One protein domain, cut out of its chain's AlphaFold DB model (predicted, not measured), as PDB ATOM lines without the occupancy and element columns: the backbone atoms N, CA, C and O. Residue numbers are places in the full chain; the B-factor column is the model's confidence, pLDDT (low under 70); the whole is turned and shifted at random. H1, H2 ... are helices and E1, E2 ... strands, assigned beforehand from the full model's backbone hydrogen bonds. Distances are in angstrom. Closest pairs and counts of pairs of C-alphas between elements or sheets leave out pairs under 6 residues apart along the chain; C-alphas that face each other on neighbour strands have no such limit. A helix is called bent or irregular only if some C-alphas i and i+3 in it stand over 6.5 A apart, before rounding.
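AT A GLANCE: This is residues 126 to 243 of the 248 residues of an uncharacterized protein of Kiritimatiellaceae bacterium (UniProt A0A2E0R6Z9). Helix H3 runs through the middle of a compact helical body, packed between two long helices: H6 lies side by side with it, running opposite ways, and H1 crosses it on the other side. The short helix H2 packs across the beginning of H3, while H4, H5 and a small two-strand hairpin, E1 and E2, form the other flank, and the last residues, 232 to 243, fold back from the end of H6. The printed part has 118 residues with six named helices and two named strands, in the order H1, H2, H3, H4, E1, E2, H5, H6; the sheet, E1 - E2, is antiparallel and the class is mostly helix. The radius of gyration of the C-alphas is 14.1 A, and the rounded outline spans 40 by 33 by 24 A.

IN THESE COORDINATES: Strand E1 is residues 190 to 192 and strand E2 is residues 200 to 202. H1, residues 129 to 147, is 26.6 A long and begins at C-alpha 129 (21.752, -10.930, 1.076). H2 is residues 153 to 159. H3, residues 164 to 178, is 21.6 A long. H4, residues 180 to 189, is 15.5 A long and only just irregular: C-alphas 184 and 187 are 6.9 A apart. H5 is residues 204 to 209. H6, residues 213 to 231, is 24.6 A long and ends at C-alpha 231 (16.524, -13.347, -7.799); it is irregular, with C-alphas 222 and 225 7.1 A apart and a kink of 50 degrees near residue 225.

HOW THE PARTS SIT: E1 and E2 form an antiparallel hairpin, with N 191 and O 201 2.9 A apart and N 201 and O 191 2.8 A apart, within hydrogen-bond range. H4 touches H5 at a steep tilt of 63 degrees; their closest C-alphas are Phe 189 and Trp 207, 5.8 A. H4 and H3 only just touch, with 3 pairs of C-alphas within 8 A; the closest are Ala 176 and Met 183, 6.1 A. H3 is the hub and also touches H6, at a shallow tilt of 10 degrees, opposite ways, closest at the C-alphas of Met 171 and Ile 223, 5.6 A. H1 touches H3 with residues 129 to 137 alone, about perpendicular but only just at 72 degrees; the C-alphas of Gly 133 and Tyr 169 are closest, 3.9 A. H2 touches H3 about perpendicular, at 82 degrees, closest at the C-alphas of Phe 157 and Ala 166, 4.4 A. H2 and H6 are apart. Every O i to N i+4 pair is within hydrogen-bond range in H1, H2 and H5, against 10 of 11 in H3, 3 of 6 in H4 and 13 of 15 in H6.

THE WHOLE: The two C-alphas farthest apart, Gly 148 and Thr 195, are 41.7 A from each other. The printed part has no cut, and no link is long. The mean pLDDT of the printed part is 92.6; residues 234 to 237 are under 70.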
ATOM      1  N   VAL A 126      20.621  -3.443   8.593       92.75
ATOM      2  CA  VAL A 126      20.919  -3.992   7.264       92.75
ATOM      3  C   VAL A 126      20.375  -5.410   7.152       92.75
ATOM      4  O   VAL A 126      20.900  -6.345   7.755       92.75
ATOM      5  N   LYS A 127      19.333  -5.589   6.339       89.31
ATOM      6  CA  LYS A 127      18.694  -6.887   6.077       89.31
ATOM      7  C   LYS A 127      18.845  -7.243   4.605       89.31
ATOM      8  O   LYS A 127      17.866  -7.243   3.873       89.31
ATOM      9  N   ASP A 128      20.071  -7.529   4.166       91.88
ATOM     10  CA  ASP A 128      20.431  -7.702   2.750       91.88
ATOM     11  C   ASP A 128      21.237  -8.995   2.510       91.88
ATOM     12  O   ASP A 128      22.106  -9.343   3.311       91.88
ATOM     13  N   TRP A 129      21.001  -9.706   1.398       93.31
ATOM     14  CA  TRP A 129      21.752 -10.930   1.076       93.31
ATOM     15  C   TRP A 129      23.258 -10.707   0.935       93.31
ATOM     16  O   TRP A 129      24.030 -11.604   1.269       93.31
ATOM     17  N   TYR A 130      23.698  -9.542   0.463       96.12
ATOM     18  CA  TYR A 130      25.116  -9.191   0.434       96.12
ATOM     19  C   TYR A 130      25.693  -9.128   1.855       96.12
ATOM     20  O   TYR A 130      26.778  -9.658   2.096       96.12
ATOM     21  N   MET A 131      24.942  -8.566   2.807       96.19
ATOM     22  CA  MET A 131      25.339  -8.517   4.216       96.19
ATOM     23  C   MET A 131      25.338  -9.910   4.860       96.19
ATOM     24  O   MET A 131      26.313 -10.271   5.512       96.19
ATOM     25  N   GLU A 132      24.323 -10.747   4.613       95.50
ATOM     26  CA  GLU A 132      24.306 -12.130   5.125       95.50
ATOM     27  C   GLU A 132      25.484 -12.962   4.605       95.50
ATOM     28  O   GLU A 132      26.074 -13.765   5.334       95.50
ATOM     29  N   GLY A 133      25.848 -12.760   3.336       97.12
ATOM     30  CA  GLY A 133      27.015 -13.398   2.742       97.12
ATOM     31  C   GLY A 133      28.325 -12.914   3.361       97.12
ATOM     32  O   GLY A 133      29.220 -13.725   3.603       97.12
ATOM     33  N   LEU A 134      28.434 -11.611   3.643       98.19
ATOM     34  CA  LEU A 134      29.612 -11.004   4.259       98.19
ATOM     35  C   LEU A 134      29.789 -11.485   5.703       98.19
ATOM     36  O   LEU A 134      30.885 -11.910   6.065       98.19
ATOM     37  N   ALA A 135      28.710 -11.493   6.488       98.25
ATOM     38  CA  ALA A 135      28.689 -12.008   7.853       98.25
ATOM     39  C   ALA A 135      29.105 -13.488   7.905       98.25
ATOM     40  O   ALA A 135      29.993 -13.865   8.672       98.25
ATOM     41  N   SER A 136      28.563 -14.304   6.997       98.31
ATOM     42  CA  SER A 136      28.919 -15.722   6.872       98.31
ATOM     43  C   SER A 136      30.386 -15.930   6.484       98.31
ATOM     44  O   SER A 136      31.061 -16.811   7.024       98.31
ATOM     45  N   TYR A 137      30.886 -15.133   5.532       98.50
ATOM     46  CA  TYR A 137      32.281 -15.179   5.100       98.50
ATOM     47  C   TYR A 137      33.215 -14.845   6.264       98.50
ATOM     48  O   TYR A 137      34.105 -15.640   6.569       98.50
ATOM     49  N   PHE A 138      32.952 -13.731   6.953       98.62
ATOM     50  CA  PHE A 138      33.705 -13.302   8.124       98.62
ATOM     51  C   PHE A 138      33.706 -14.373   9.220       98.62
ATOM     52  O   PHE A 138      34.771 -14.747   9.710       98.62
ATOM     53  N   ALA A 139      32.541 -14.925   9.563       98.56
ATOM     54  CA  ALA A 139      32.411 -15.934  10.608       98.56
ATOM     55  C   ALA A 139      33.229 -17.198  10.309       98.56
ATOM     56  O   ALA A 139      33.905 -17.731  11.192       98.56
ATOM     57  N   ILE A 140      33.224 -17.663   9.054       98.44
ATOM     58  CA  ILE A 140      34.059 -18.790   8.625       98.44
ATOM     59  C   ILE A 140      35.544 -18.449   8.749       98.44
ATOM     60  O   ILE A 140      36.294 -19.241   9.322       98.44
ATOM     61  N   THR A 141      35.980 -17.300   8.227       98.25
ATOM     62  CA  THR A 141      37.402 -16.931   8.238       98.25
ATOM     63  C   THR A 141      37.922 -16.705   9.651       98.25
ATOM     64  O   THR A 141      39.002 -17.188   9.984       98.25
ATOM     65  N   PHE A 142      37.131 -16.047  10.499       98.50
ATOM     66  CA  PHE A 142      37.476 -15.756  11.885       98.50
ATOM     67  C   PHE A 142      37.609 -17.042  12.712       98.50
ATOM     68  O   PHE A 142      38.632 -17.274  13.361       98.50
ATOM     69  N   CYS A 143      36.612 -17.933  12.637       98.19
ATOM     70  CA  CYS A 143      36.658 -19.218  13.336       98.19
ATOM     71  C   CYS A 143      37.827 -20.089  12.863       98.19
ATOM     72  O   CYS A 143      38.516 -20.691  13.683       98.19
ATOM     73  N   GLU A 144      38.102 -20.143  11.559       97.56
ATOM     74  CA  GLU A 144      39.213 -20.943  11.038       97.56
ATOM     75  C   GLU A 144      40.583 -20.377  11.398       97.56
ATOM     76  O   GLU A 144      41.477 -21.152  11.735       97.56
ATOM     77  N   ALA A 145      40.748 -19.055  11.408       97.56
ATOM     78  CA  ALA A 145      41.984 -18.430  11.869       97.56
ATOM     79  C   ALA A 145      42.261 -18.733  13.352       97.56
ATOM     80  O   ALA A 145      43.414 -18.909  13.746       97.56
ATOM     81  N   ARG A 146      41.209 -18.824  14.176       95.94
ATOM     82  CA  ARG A 146      41.331 -18.996  15.630       95.94
ATOM     83  C   ARG A 146      41.373 -20.452  16.090       95.94
ATOM     84  O   ARG A 146      42.076 -20.768  17.048       95.94
ATOM     85  N   PHE A 147      40.622 -21.330  15.432       95.88
ATOM     86  CA  PHE A 147      40.426 -22.722  15.847       95.88
ATOM     87  C   PHE A 147      40.910 -23.744  14.814       95.88
ATOM     88  O   PHE A 147      40.860 -24.945  15.073       95.88
ATOM     89  N   GLY A 148      41.340 -23.307  13.627       95.62
ATOM     90  CA  GLY A 148      41.664 -24.194  12.507       95.62
ATOM     91  C   GLY A 148      40.440 -24.852  11.858       95.62
ATOM     92  O   GLY A 148      40.594 -25.692  10.975       95.62
ATOM     93  N   SER A 149      39.224 -24.506  12.294       94.12
ATOM     94  CA  SER A 149      37.968 -25.067  11.797       94.12
ATOM     95  C   SER A 149      36.804 -24.104  12.021       94.12
ATOM     96  O   SER A 149      36.736 -23.418  13.038       94.12
ATOM     97  N   SER A 150      35.846 -24.111  11.095       92.81
ATOM     98  CA  SER A 150      34.551 -23.430  11.202       92.81
ATOM     99  C   SER A 150      33.430 -24.378  11.662       92.81
ATOM    100  O   SER A 150      32.277 -24.201  11.285       92.81
ATOM    101  N   GLY A 151      33.737 -25.454  12.399       89.94
ATOM    102  CA  GLY A 151      32.720 -26.417  12.869       89.94
ATOM    103  C   GLY A 151      31.985 -27.152  11.735       89.94
ATOM    104  O   GLY A 151      30.856 -27.615  11.891       89.94
ATOM    105  N   GLY A 152      32.605 -27.224  10.552       92.19
ATOM    106  CA  GLY A 152      32.009 -27.793   9.341       92.19
ATOM    107  C   GLY A 152      31.123 -26.832   8.540       92.19
ATOM    108  O   GLY A 152      30.650 -27.231   7.475       92.19
ATOM    109  N   TRP A 153      30.923 -25.582   8.979       94.75
ATOM    110  CA  TRP A 153      30.083 -24.601   8.277       94.75
ATOM    111  C   TRP A 153      30.564 -24.298   6.861       94.75
ATOM    112  O   TRP A 153      29.745 -24.312   5.945       94.75
ATOM    113  N   ARG A 154      31.881 -24.154   6.643       96.00
ATOM    114  CA  ARG A 154      32.438 -24.025   5.285       96.00
ATOM    115  C   ARG A 154      31.962 -25.159   4.382       96.00
ATOM    116  O   ARG A 154      31.352 -24.913   3.352       96.00
ATOM    117  N   MET A 155      32.187 -26.407   4.793       95.12
ATOM    118  CA  MET A 155      31.797 -27.580   4.006       95.12
ATOM    119  C   MET A 155      30.283 -27.624   3.749       95.12
ATOM    120  O   MET A 155      29.862 -27.972   2.648       95.12
ATOM    121  N   ARG A 156      29.454 -27.262   4.737       93.75
ATOM    122  CA  ARG A 156      27.996 -27.177   4.559       93.75
ATOM    123  C   ARG A 156      27.634 -26.154   3.486       93.75
ATOM    124  O   ARG A 156      26.917 -26.505   2.554       93.75
ATOM    125  N   PHE A 157      28.160 -24.936   3.572       94.81
ATOM    126  CA  PHE A 157      27.874 -23.901   2.585       94.81
ATOM    127  C   PHE A 157      28.481 -24.182   1.209       94.81
ATOM    128  O   PHE A 157      27.908 -23.746   0.218       94.81
ATOM    129  N   GLU A 158      29.568 -24.942   1.082       94.62
ATOM    130  CA  GLU A 158      30.024 -25.393  -0.244       94.62
ATOM    131  C   GLU A 158      29.058 -26.398  -0.882       94.62
ATOM    132  O   GLU A 158      28.857 -26.366  -2.092       94.62
ATOM    133  N   ASN A 159      28.447 -27.270  -0.076       93.06
ATOM    134  CA  ASN A 159      27.675 -28.414  -0.569       93.06
ATOM    135  C   ASN A 159      26.156 -28.175  -0.625       93.06
ATOM    136  O   ASN A 159      25.436 -28.945  -1.257       93.06
ATOM    137  N   MET A 160      25.640 -27.141   0.046       90.19
ATOM    138  CA  MET A 160      24.220 -26.786   0.001       90.19
ATOM    139  C   MET A 160      23.896 -26.023  -1.284       90.19
ATOM    140  O   MET A 160      23.954 -24.790  -1.361       90.19
ATOM    141  N   GLU A 161      23.550 -26.780  -2.319       81.25
ATOM    142  CA  GLU A 161      23.025 -26.239  -3.567       81.25
ATOM    143  C   GLU A 161      21.626 -25.646  -3.349       81.25
ATOM    144  O   GLU A 161      20.782 -26.222  -2.664       81.25
ATOM    145  N   ASN A 162      21.360 -24.494  -3.966       80.88
ATOM    146  CA  ASN A 162      20.076 -23.781  -3.929       80.88
ATOM    147  C   ASN A 162      19.653 -23.182  -2.573       80.88
ATOM    148  O   ASN A 162      18.590 -22.562  -2.515       80.88
ATOM    149  N   GLU A 163      20.446 -23.305  -1.511       88.50
ATOM    150  CA  GLU A 163      20.174 -22.637  -0.233       88.50
ATOM    151  C   GLU A 163      20.662 -21.163  -0.293       88.50
ATOM    152  O   GLU A 163      21.813 -20.935  -0.683       88.50
ATOM    153  N   PRO A 164      19.802 -20.154  -0.021       89.88
ATOM    154  CA  PRO A 164      20.149 -18.737  -0.178       89.88
ATOM    155  C   PRO A 164      21.340 -18.239   0.651       89.88
ATOM    156  O   PRO A 164      22.161 -17.513   0.096       89.88
ATOM    157  N   TYR A 165      21.485 -18.649   1.913       89.69
ATOM    158  CA  TYR A 165      22.633 -18.266   2.749       89.69
ATOM    159  C   TYR A 165      23.933 -18.875   2.231       89.69
ATOM    160  O   TYR A 165      24.953 -18.201   2.107       89.69
ATOM    161  N   ALA A 166      23.896 -20.146   1.839       93.69
ATOM    162  CA  ALA A 166      25.028 -20.790   1.193       93.69
ATOM    163  C   ALA A 166      25.384 -20.081  -0.128       93.69
ATOM    164  O   ALA A 166      26.557 -19.924  -0.468       93.69
ATOM    165  N   CYS A 167      24.375 -19.617  -0.874       95.06
ATOM    166  CA  CYS A 167      24.559 -18.849  -2.102       95.06
ATOM    167  C   CYS A 167      25.196 -17.476  -1.843       95.06
ATOM    168  O   CYS A 167      26.177 -17.141  -2.511       95.06
ATOM    169  N   SER A 168      24.702 -16.717  -0.860       96.19
ATOM    170  CA  SER A 168      25.251 -15.407  -0.501       96.19
ATOM    171  C   SER A 168      26.670 -15.507   0.060       96.19
ATOM    172  O   SER A 168      27.538 -14.733  -0.342       96.19
ATOM    173  N   TYR A 169      26.963 -16.502   0.900       97.50
ATOM    174  CA  TYR A 169      28.322 -16.773   1.371       97.50
ATOM    175  C   TYR A 169      29.280 -17.048   0.205       97.50
ATOM    176  O   TYR A 169      30.342 -16.429   0.113       97.50
ATOM    177  N   ARG A 170      28.914 -17.943  -0.727       98.06
ATOM    178  CA  ARG A 170      29.765 -18.255  -1.889       98.06
ATOM    179  C   ARG A 170      29.954 -17.036  -2.791       98.06
ATOM    180  O   ARG A 170      31.047 -16.855  -3.327       98.06
ATOM    181  N   MET A 171      28.924 -16.198  -2.925       97.75
ATOM    182  CA  MET A 171      29.013 -14.916  -3.621       97.75
ATOM    183  C   MET A 171      30.064 -14.016  -2.972       97.75
ATOM    184  O   MET A 171      31.000 -13.600  -3.651       97.75
ATOM    185  N   MET A 172      29.967 -13.768  -1.665       98.25
ATOM    186  CA  MET A 172      30.887 -12.861  -0.974       98.25
ATOM    187  C   MET A 172      32.306 -13.419  -0.869       98.25
ATOM    188  O   MET A 172      33.259 -12.666  -1.050       98.25
ATOM    189  N   ARG A 173      32.479 -14.741  -0.734       98.31
ATOM    190  CA  ARG A 173      33.795 -15.382  -0.882       98.31
ATOM    191  C   ARG A 173      34.399 -15.114  -2.262       98.31
ATOM    192  O   ARG A 173      35.568 -14.755  -2.360       98.31
ATOM    193  N   ALA A 174      33.612 -15.275  -3.326       98.31
ATOM    194  CA  ALA A 174      34.079 -15.053  -4.691       98.31
ATOM    195  C   ALA A 174      34.457 -13.584  -4.955       98.31
ATOM    196  O   ALA A 174      35.370 -13.329  -5.738       98.31
ATOM    197  N   VAL A 175      33.788 -12.629  -4.295       98.31
ATOM    198  CA  VAL A 175      34.188 -11.212  -4.298       98.31
ATOM    199  C   VAL A 175      35.495 -11.026  -3.529       98.31
ATOM    200  O   VAL A 175      36.414 -10.408  -4.060       98.31
ATOM    201  N   ALA A 176      35.622 -11.603  -2.330       97.88
ATOM    202  CA  ALA A 176      36.830 -11.510  -1.507       97.88
ATOM    203  C   ALA A 176      38.094 -12.003  -2.235       97.88
ATOM    204  O   ALA A 176      39.176 -11.457  -2.038       97.88
ATOM    205  N   GLU A 177      37.960 -13.013  -3.099       97.56
ATOM    206  CA  GLU A 177      39.055 -13.555  -3.914       97.56
ATOM    207  C   GLU A 177      39.603 -12.563  -4.953       97.56
ATOM    208  O   GLU A 177      40.785 -12.631  -5.286       97.56
ATOM    209  N   VAL A 178      38.761 -11.679  -5.500       97.94
ATOM    210  CA  VAL A 178      39.137 -10.801  -6.628       97.94
ATOM    211  C   VAL A 178      39.199  -9.322  -6.270       97.94
ATOM    212  O   VAL A 178      39.900  -8.571  -6.940       97.94
ATOM    213  N   ALA A 179      38.467  -8.904  -5.240       97.81
ATOM    214  CA  ALA A 179      38.317  -7.514  -4.832       97.81
ATOM    215  C   ALA A 179      38.104  -7.409  -3.302       97.81
ATOM    216  O   ALA A 179      37.056  -6.943  -2.847       97.81
ATOM    217  N   PRO A 180      39.076  -7.854  -2.477       97.00
ATOM    218  CA  PRO A 180      38.927  -7.894  -1.019       97.00
ATOM    219  C   PRO A 180      38.697  -6.509  -0.404       97.00
ATOM    220  O   PRO A 180      37.881  -6.368   0.502       97.00
ATOM    221  N   GLU A 181      39.361  -5.470  -0.914       96.44
ATOM    222  CA  GLU A 181      39.162  -4.104  -0.415       96.44
ATOM    223  C   GLU A 181      37.793  -3.540  -0.809       96.44
ATOM    224  O   GLU A 181      37.174  -2.818  -0.030       96.44
ATOM    225  N   ALA A 182      37.292  -3.880  -1.999       96.31
ATOM    226  CA  ALA A 182      35.952  -3.483  -2.416       96.31
ATOM    227  C   ALA A 182      34.874  -4.183  -1.579       96.31
ATOM    228  O   ALA A 182      33.896  -3.546  -1.201       96.31
ATOM    229  N   MET A 183      35.064  -5.464  -1.238       97.06
ATOM    230  CA  MET A 183      34.184  -6.186  -0.315       97.06
ATOM    231  C   MET A 183      34.089  -5.477   1.043       97.06
ATOM    232  O   MET A 183      32.986  -5.304   1.551       97.06
ATOM    233  N   ARG A 184      35.224  -5.054   1.617       95.38
ATOM    234  CA  ARG A 184      35.261  -4.368   2.922       95.38
ATOM    235  C   ARG A 184      34.466  -3.067   2.914       95.38
ATOM    236  O   ARG A 184      33.654  -2.854   3.800       95.38
ATOM    237  N   ARG A 185      34.642  -2.246   1.874       94.94
ATOM    238  CA  ARG A 185      33.938  -0.960   1.723       94.94
ATOM    239  C   ARG A 185      32.465  -1.089   1.336       94.94
ATOM    240  O   ARG A 185      31.793  -0.082   1.173       94.94
ATOM    241  N   MET A 186      31.938  -2.301   1.150       95.69
ATOM    242  CA  MET A 186      30.536  -2.493   0.771       95.69
ATOM    243  C   MET A 186      29.568  -1.906   1.808       95.69
ATOM    244  O   MET A 186      28.513  -1.398   1.434       95.69
ATOM    245  N   VAL A 187      29.941  -1.926   3.090       95.25
ATOM    246  CA  VAL A 187      29.123  -1.369   4.177       95.25
ATOM    247  C   VAL A 187      29.032   0.163   4.149       95.25
ATOM    248  O   VAL A 187      28.096   0.719   4.713       95.25
ATOM    249  N   ASP A 188      29.917   0.848   3.417       95.94
ATOM    250  CA  ASP A 188      29.841   2.303   3.209       95.94
ATOM    251  C   ASP A 188      28.678   2.699   2.277       95.94
ATOM    252  O   ASP A 188      28.326   3.872   2.169       95.94
ATOM    253  N   PHE A 189      28.081   1.720   1.588       96.88
ATOM    254  CA  PHE A 189      26.978   1.903   0.639       96.88
ATOM    255  C   PHE A 189      25.635   1.474   1.224       96.88
ATOM    256  O   PHE A 189      24.704   1.152   0.490       96.88
ATOM    257  N   VAL A 190      25.521   1.434   2.548       95.94
ATOM    258  CA  VAL A 190      24.247   1.163   3.205       95.94
ATOM    259  C   VAL A 190      23.294   2.345   3.000       95.94
ATOM    260  O   VAL A 190      23.638   3.500   3.248       95.94
ATOM    261  N   VAL A 191      22.076   2.049   2.549       95.06
ATOM    262  CA  VAL A 191      21.000   3.019   2.314       95.06
ATOM    263  C   VAL A 191      19.695   2.520   2.926       95.06
ATOM    264  O   VAL A 191      19.501   1.316   3.085       95.06
ATOM    265  N   ALA A 192      18.780   3.435   3.249       93.00
ATOM    266  CA  ALA A 192      17.435   3.062   3.680       93.00
ATOM    267  C   ALA A 192      16.705   2.268   2.582       93.00
ATOM    268  O   ALA A 192      16.845   2.556   1.387       93.00
ATOM    269  N   ASP A 193      15.914   1.272   2.976       87.94
ATOM    270  CA  ASP A 193      15.039   0.560   2.053       87.94
ATOM    271  C   ASP A 193      13.797   1.411   1.733       87.94
ATOM    272  O   ASP A 193      13.131   1.950   2.616       87.94
ATOM    273  N   GLU A 194      13.475   1.548   0.446       83.19
ATOM    274  CA  GLU A 194      12.368   2.402  -0.012       83.19
ATOM    275  C   GLU A 194      10.988   1.812   0.310       83.19
ATOM    276  O   GLU A 194       9.987   2.528   0.330       83.19
ATOM    277  N   THR A 195      10.919   0.499   0.542       78.75
ATOM    278  CA  THR A 195       9.674  -0.236   0.783       78.75
ATOM    279  C   THR A 195       9.464  -0.574   2.255       78.75
ATOM    280  O   THR A 195       8.318  -0.643   2.704       78.75
ATOM    281  N   ARG A 196      10.547  -0.764   3.015       78.56
ATOM    282  CA  ARG A 196      10.540  -1.115   4.441       78.56
ATOM    283  C   ARG A 196      11.304  -0.059   5.230       78.56
ATOM    284  O   ARG A 196      12.520  -0.096   5.319       78.56
ATOM    285  N   LEU A 197      10.569   0.897   5.793       76.50
ATOM    286  CA  LEU A 197      11.140   2.105   6.405       76.50
ATOM    287  C   LEU A 197      12.025   1.845   7.637       76.50
ATOM    288  O   LEU A 197      12.758   2.736   8.051       76.50
ATOM    289  N   ASP A 198      11.935   0.661   8.238       80.00
ATOM    290  CA  ASP A 198      12.757   0.194   9.356       80.00
ATOM    291  C   ASP A 198      13.996  -0.599   8.904       80.00
ATOM    292  O   ASP A 198      14.732  -1.120   9.741       80.00
ATOM    293  N   TRP A 199      14.206  -0.752   7.593       88.25
ATOM    294  CA  TRP A 199      15.293  -1.542   7.026       88.25
ATOM    295  C   TRP A 199      16.298  -0.671   6.305       88.25
ATOM    296  O   TRP A 199      15.990   0.368   5.717       88.25
ATOM    297  N   GLN A 200      17.512  -1.194   6.265       92.25
ATOM    298  CA  GLN A 200      18.560  -0.734   5.388       92.25
ATOM    299  C   GLN A 200      18.991  -1.876   4.461       92.25
ATOM    300  O   GLN A 200      18.838  -3.065   4.765       92.25
ATOM    301  N   ARG A 201      19.535  -1.511   3.305       93.25
ATOM    302  CA  ARG A 201      20.056  -2.425   2.286       93.25
ATOM    303  C   ARG A 201      21.367  -1.900   1.722       93.25
ATOM    304  O   ARG A 201      21.718  -0.741   1.940       93.25
ATOM    305  N   ILE A 202      22.070  -2.727   0.958       95.31
ATOM    306  CA  ILE A 202      23.262  -2.277   0.238       95.31
ATOM    307  C   ILE A 202      22.832  -1.624  -1.083       95.31
ATOM    308  O   ILE A 202      22.142  -2.241  -1.902       95.31
ATOM    309  N   ASP A 203      23.272  -0.389  -1.332       96.12
ATOM    310  CA  ASP A 203      23.279   0.208  -2.667       96.12
ATOM    311  C   ASP A 203      24.364  -0.465  -3.514       96.12
ATOM    312  O   ASP A 203      25.500  -0.004  -3.648       96.12
ATOM    313  N   VAL A 204      23.998  -1.608  -4.093       96.25
ATOM    314  CA  VAL A 204      24.891  -2.429  -4.917       96.25
ATOM    315  C   VAL A 204      25.383  -1.663  -6.147       96.25
ATOM    316  O   VAL A 204      26.522  -1.855  -6.568       96.25
ATOM    317  N   ASN A 205      24.566  -0.777  -6.722       96.44
ATOM    318  CA  ASN A 205      24.966  -0.005  -7.896       96.44
ATOM    319  C   ASN A 205      25.976   1.085  -7.522       96.44
ATOM    320  O   ASN A 205      26.994   1.213  -8.206       96.44
ATOM    321  N   GLY A 206      25.749   1.809  -6.422       97.25
ATOM    322  CA  GLY A 206      26.720   2.751  -5.861       97.25
ATOM    323  C   GLY A 206      28.036   2.066  -5.493       97.25
ATOM    324  O   GLY A 206      29.110   2.517  -5.906       97.25
ATOM    325  N   TRP A 207      27.957   0.915  -4.820       97.94
ATOM    326  CA  TRP A 207      29.117   0.103  -4.456       97.94
ATOM    327  C   TRP A 207      29.935  -0.309  -5.684       97.94
ATOM    328  O   TRP A 207      31.142  -0.059  -5.741       97.94
ATOM    329  N   LEU A 208      29.287  -0.866  -6.712       97.69
ATOM    330  CA  LEU A 208      29.941  -1.238  -7.968       97.69
ATOM    331  C   LEU A 208      30.515  -0.021  -8.703       97.69
ATOM    332  O   LEU A 208      31.577  -0.124  -9.313       97.69
ATOM    333  N   ALA A 209      29.842   1.130  -8.663       97.25
ATOM    334  CA  ALA A 209      30.313   2.361  -9.294       97.25
ATOM    335  C   ALA A 209      31.558   2.958  -8.619       97.25
ATOM    336  O   ALA A 209      32.299   3.687  -9.278       97.25
ATOM    337  N   SER A 210      31.820   2.625  -7.352       97.31
ATOM    338  CA  SER A 210      33.018   3.063  -6.623       97.31
ATOM    339  C   SER A 210      34.312   2.354  -7.044       97.31
ATOM    340  O   SER A 210      35.407   2.797  -6.694       97.31
ATOM    341  N   MET A 211      34.194   1.246  -7.777       97.75
ATOM    342  CA  MET A 211      35.314   0.412  -8.213       97.75
ATOM    343  C   MET A 211      35.935   0.939  -9.510       97.75
ATOM    344  O   MET A 211      35.291   1.642 -10.297       97.75
ATOM    345  N   SER A 212      37.174   0.528  -9.799       96.94
ATOM    346  CA  SER A 212      37.737   0.716 -11.142       96.94
ATOM    347  C   SER A 212      36.954  -0.093 -12.185       96.94
ATOM    348  O   SER A 212      36.221  -1.030 -11.863       96.94
ATOM    349  N   VAL A 213      37.105   0.247 -13.469       96.69
ATOM    350  CA  VAL A 213      36.400  -0.457 -14.554       96.69
ATOM    351  C   VAL A 213      36.776  -1.941 -14.586       96.69
ATOM    352  O   VAL A 213      35.904  -2.797 -14.759       96.69
ATOM    353  N   GLU A 214      38.057  -2.244 -14.399       96.44
ATOM    354  CA  GLU A 214      38.612  -3.594 -14.394       96.44
ATOM    355  C   GLU A 214      38.137  -4.395 -13.179       96.44
ATOM    356  O   GLU A 214      37.665  -5.521 -13.340       96.44
ATOM    357  N   GLU A 215      38.203  -3.809 -11.980       97.25
ATOM    358  CA  GLU A 215      37.751  -4.446 -10.737       97.25
ATOM    359  C   GLU A 215      36.246  -4.730 -10.789       97.25
ATOM    360  O   GLU A 215      35.820  -5.870 -10.590       97.25
ATOM    361  N   ARG A 216      35.440  -3.734 -11.181       97.94
ATOM    362  CA  ARG A 216      33.989  -3.878 -11.351       97.94
ATOM    363  C   ARG A 216      33.641  -5.013 -12.307       97.94
ATOM    364  O   ARG A 216      32.715  -5.775 -12.046       97.94
ATOM    365  N   LYS A 217      34.368  -5.138 -13.423       97.56
ATOM    366  CA  LYS A 217      34.147  -6.213 -14.399       97.56
ATOM    367  C   LYS A 217      34.370  -7.592 -13.770       97.56
ATOM    368  O   LYS A 217      33.539  -8.474 -13.974       97.56
ATOM    369  N   LEU A 218      35.451  -7.764 -13.006       97.44
ATOM    370  CA  LEU A 218      35.754  -9.022 -12.314       97.44
ATOM    371  C   LEU A 218      34.695  -9.356 -11.259       97.44
ATOM    372  O   LEU A 218      34.200 -10.482 -11.222       97.44
ATOM    373  N   VAL A 219      34.303  -8.376 -10.440       98.06
ATOM    374  CA  VAL A 219      33.254  -8.554  -9.426       98.06
ATOM    375  C   VAL A 219      31.933  -8.956 -10.081       98.06
ATOM    376  O   VAL A 219      31.335  -9.950  -9.678       98.06
ATOM    377  N   LEU A 220      31.507  -8.252 -11.135       97.88
ATOM    378  CA  LEU A 220      30.283  -8.575 -11.875       97.88
ATOM    379  C   LEU A 220      30.301  -9.999 -12.441       97.88
ATOM    380  O   LEU A 220      29.294 -10.702 -12.351       97.88
ATOM    381  N   GLU A 221      31.430 -10.441 -12.997       97.31
ATOM    382  CA  GLU A 221      31.595 -11.812 -13.487       97.31
ATOM    383  C   GLU A 221      31.413 -12.840 -12.361       97.31
ATOM    384  O   GLU A 221      30.697 -13.829 -12.541       97.31
ATOM    385  N   LYS A 222      31.999 -12.579 -11.187       97.38
ATOM    386  CA  LYS A 222      31.912 -13.461 -10.016       97.38
ATOM    387  C   LYS A 222      30.513 -13.519  -9.413       97.38
ATOM    388  O   LYS A 222      30.057 -14.614  -9.093       97.38
ATOM    389  N   ILE A 223      29.819 -12.387  -9.263       97.06
ATOM    390  CA  ILE A 223      28.519 -12.355  -8.571       97.06
ATOM    391  C   ILE A 223      27.357 -12.826  -9.453       97.06
ATOM    392  O   ILE A 223      26.399 -13.400  -8.939       97.06
ATOM    393  N   LYS A 224      27.435 -12.652 -10.781       96.00
ATOM    394  CA  LYS A 224      26.349 -12.967 -11.729       96.00
ATOM    395  C   LYS A 224      25.668 -14.335 -11.528       96.00
ATOM    396  O   LYS A 224      24.433 -14.359 -11.507       96.00
ATOM    397  N   PRO A 225      26.382 -15.476 -11.401       94.44
ATOM    398  CA  PRO A 225      25.725 -16.770 -11.205       94.44
ATOM    399  C   PRO A 225      24.945 -16.858  -9.887       94.44
ATOM    400  O   PRO A 225      23.901 -17.505  -9.853       94.44
ATOM    401  N   TYR A 226      25.418 -16.195  -8.831       94.94
ATOM    402  CA  TYR A 226      24.770 -16.189  -7.520       94.94
ATOM    403  C   TYR A 226      23.566 -15.252  -7.499       94.94
ATOM    404  O   TYR A 226      22.490 -15.653  -7.063       94.94
ATOM    405  N   VAL A 227      23.698 -14.057  -8.088       93.75
ATOM    406  CA  VAL A 227      22.578 -13.119  -8.244       93.75
ATOM    407  C   VAL A 227      21.426 -13.799  -8.982       93.75
ATOM    408  O   VAL A 227      20.294 -13.753  -8.517       93.75
ATOM    409  N   LYS A 228      21.703 -14.545 -10.061       91.25
ATOM    410  CA  LYS A 228      20.668 -15.300 -10.790       91.25
ATOM    411  C   LYS A 228      19.906 -16.295  -9.907       91.25
ATOM    412  O   LYS A 228      18.711 -16.490 -10.105       91.25
ATOM    413  N   GLN A 229      20.588 -16.943  -8.962       90.25
ATOM    414  CA  GLN A 229      19.955 -17.883  -8.031       90.25
ATOM    415  C   GLN A 229      19.130 -17.160  -6.962       90.25
ATOM    416  O   GLN A 229      18.053 -17.635  -6.605       90.25
ATOM    417  N   LEU A 230      19.619 -16.019  -6.469       88.81
ATOM    418  CA  LEU A 230      18.963 -15.234  -5.424       88.81
ATOM    419  C   LEU A 230      17.716 -14.497  -5.939       88.81
ATOM    420  O   LEU A 230      16.711 -14.481  -5.235       88.81
ATOM    421  N   VAL A 231      17.711 -13.995  -7.183       87.19
ATOM    422  CA  VAL A 231      16.524 -13.347  -7.799       87.19
ATOM    423  C   VAL A 231      15.318 -14.282  -7.881       87.19
ATOM    424  O   VAL A 231      14.178 -13.839  -7.792       87.19
ATOM    425  N   ALA A 232      15.537 -15.589  -8.027       78.50
ATOM    426  CA  ALA A 232      14.449 -16.563  -8.106       78.50
ATOM    427  C   ALA A 232      13.718 -16.780  -6.763       78.50
ATOM    428  O   ALA A 232      12.865 -17.667  -6.660       78.50
ATOM    429  N   ARG A 233      14.075 -16.032  -5.711       72.06
ATOM    430  CA  ARG A 233      13.523 -16.155  -4.361       72.06
ATOM    431  C   ARG A 233      12.571 -14.997  -4.054       72.06
ATOM    432  O   ARG A 233      12.769 -13.896  -4.561       72.06
ATOM    433  N   PRO A 234      11.532 -15.222  -3.231       63.03
ATOM    434  CA  PRO A 234      10.641 -14.141  -2.842       63.03
ATOM    435  C   PRO A 234      11.413 -13.078  -2.047       63.03
ATOM    436  O   PRO A 234      12.179 -13.412  -1.144       63.03
ATOM    437  N   ALA A 235      11.189 -11.803  -2.369       61.19
ATOM    438  CA  ALA A 235      11.813 -10.649  -1.709       61.19
ATOM    439  C   ALA A 235      11.224 -10.347  -0.312       61.19
ATOM    440  O   ALA A 235      11.393  -9.258   0.227       61.19
ATOM    441  N   ASP A 236      10.464 -11.275   0.274       59.59
ATOM    442  CA  ASP A 236       9.677 -11.013   1.475       59.59
ATOM    443  C   ASP A 236      10.497 -11.072   2.777       59.59
ATOM    444  O   ASP A 236      10.050 -10.533   3.791       59.59
ATOM    445  N   LYS A 237      11.703 -11.654   2.753       66.69
ATOM    446  CA  LYS A 237      12.478 -11.966   3.970       66.69
ATOM    447  C   LYS A 237      13.793 -11.215   4.131       66.69
ATOM    448  O   LYS A 237      14.192 -10.975   5.263       66.69
ATOM    449  N   VAL A 238      14.448 -10.866   3.030       74.31
ATOM    450  CA  VAL A 238      15.756 -10.196   2.995       74.31
ATOM    451  C   VAL A 238      15.770  -9.323   1.743       74.31
ATOM    452  O   VAL A 238      15.346  -9.780   0.677       74.31
ATOM    453  N   ALA A 239      16.212  -8.075   1.871       80.25
ATOM    454  CA  ALA A 239      16.376  -7.165   0.753       80.25
ATOM    455  C   ALA A 239      17.400  -7.731  -0.233       80.25
ATOM    456  O   ALA A 239      18.369  -8.408   0.131       80.25
ATOM    457  N   PHE A 240      17.162  -7.469  -1.513       85.94
ATOM    458  CA  PHE A 240      18.088  -7.883  -2.545       85.94
ATOM    459  C   PHE A 240      18.067  -6.930  -3.722       85.94
ATOM    460  O   PHE A 240      17.046  -6.770  -4.389       85.94
ATOM    461  N   THR A 241      19.226  -6.344  -3.998       86.56
ATOM    462  CA  THR A 241      19.416  -5.463  -5.146       86.56
ATOM    463  C   THR A 241      20.102  -6.235  -6.266       86.56
ATOM    464  O   THR A 241      21.217  -6.732  -6.103       86.56
ATOM    465  N   VAL A 242      19.450  -6.323  -7.424       90.75
ATOM    466  CA  VAL A 242      20.075  -6.833  -8.650       90.75
ATOM    467  C   VAL A 242      20.884  -5.701  -9.277       90.75
ATOM    468  O   VAL A 242      20.320  -4.630  -9.479       90.75
ATOM    469  N   PRO A 243      22.171  -5.902  -9.618       92.88
ATOM    470  CA  PRO A 243      22.929  -4.901 -10.362       92.88
ATOM    471  C   PRO A 243      22.230  -4.505 -11.671       92.88
ATOM    472  O   PRO A 243      21.958  -5.373 -12.507       92.88
TER     473      PRO A 243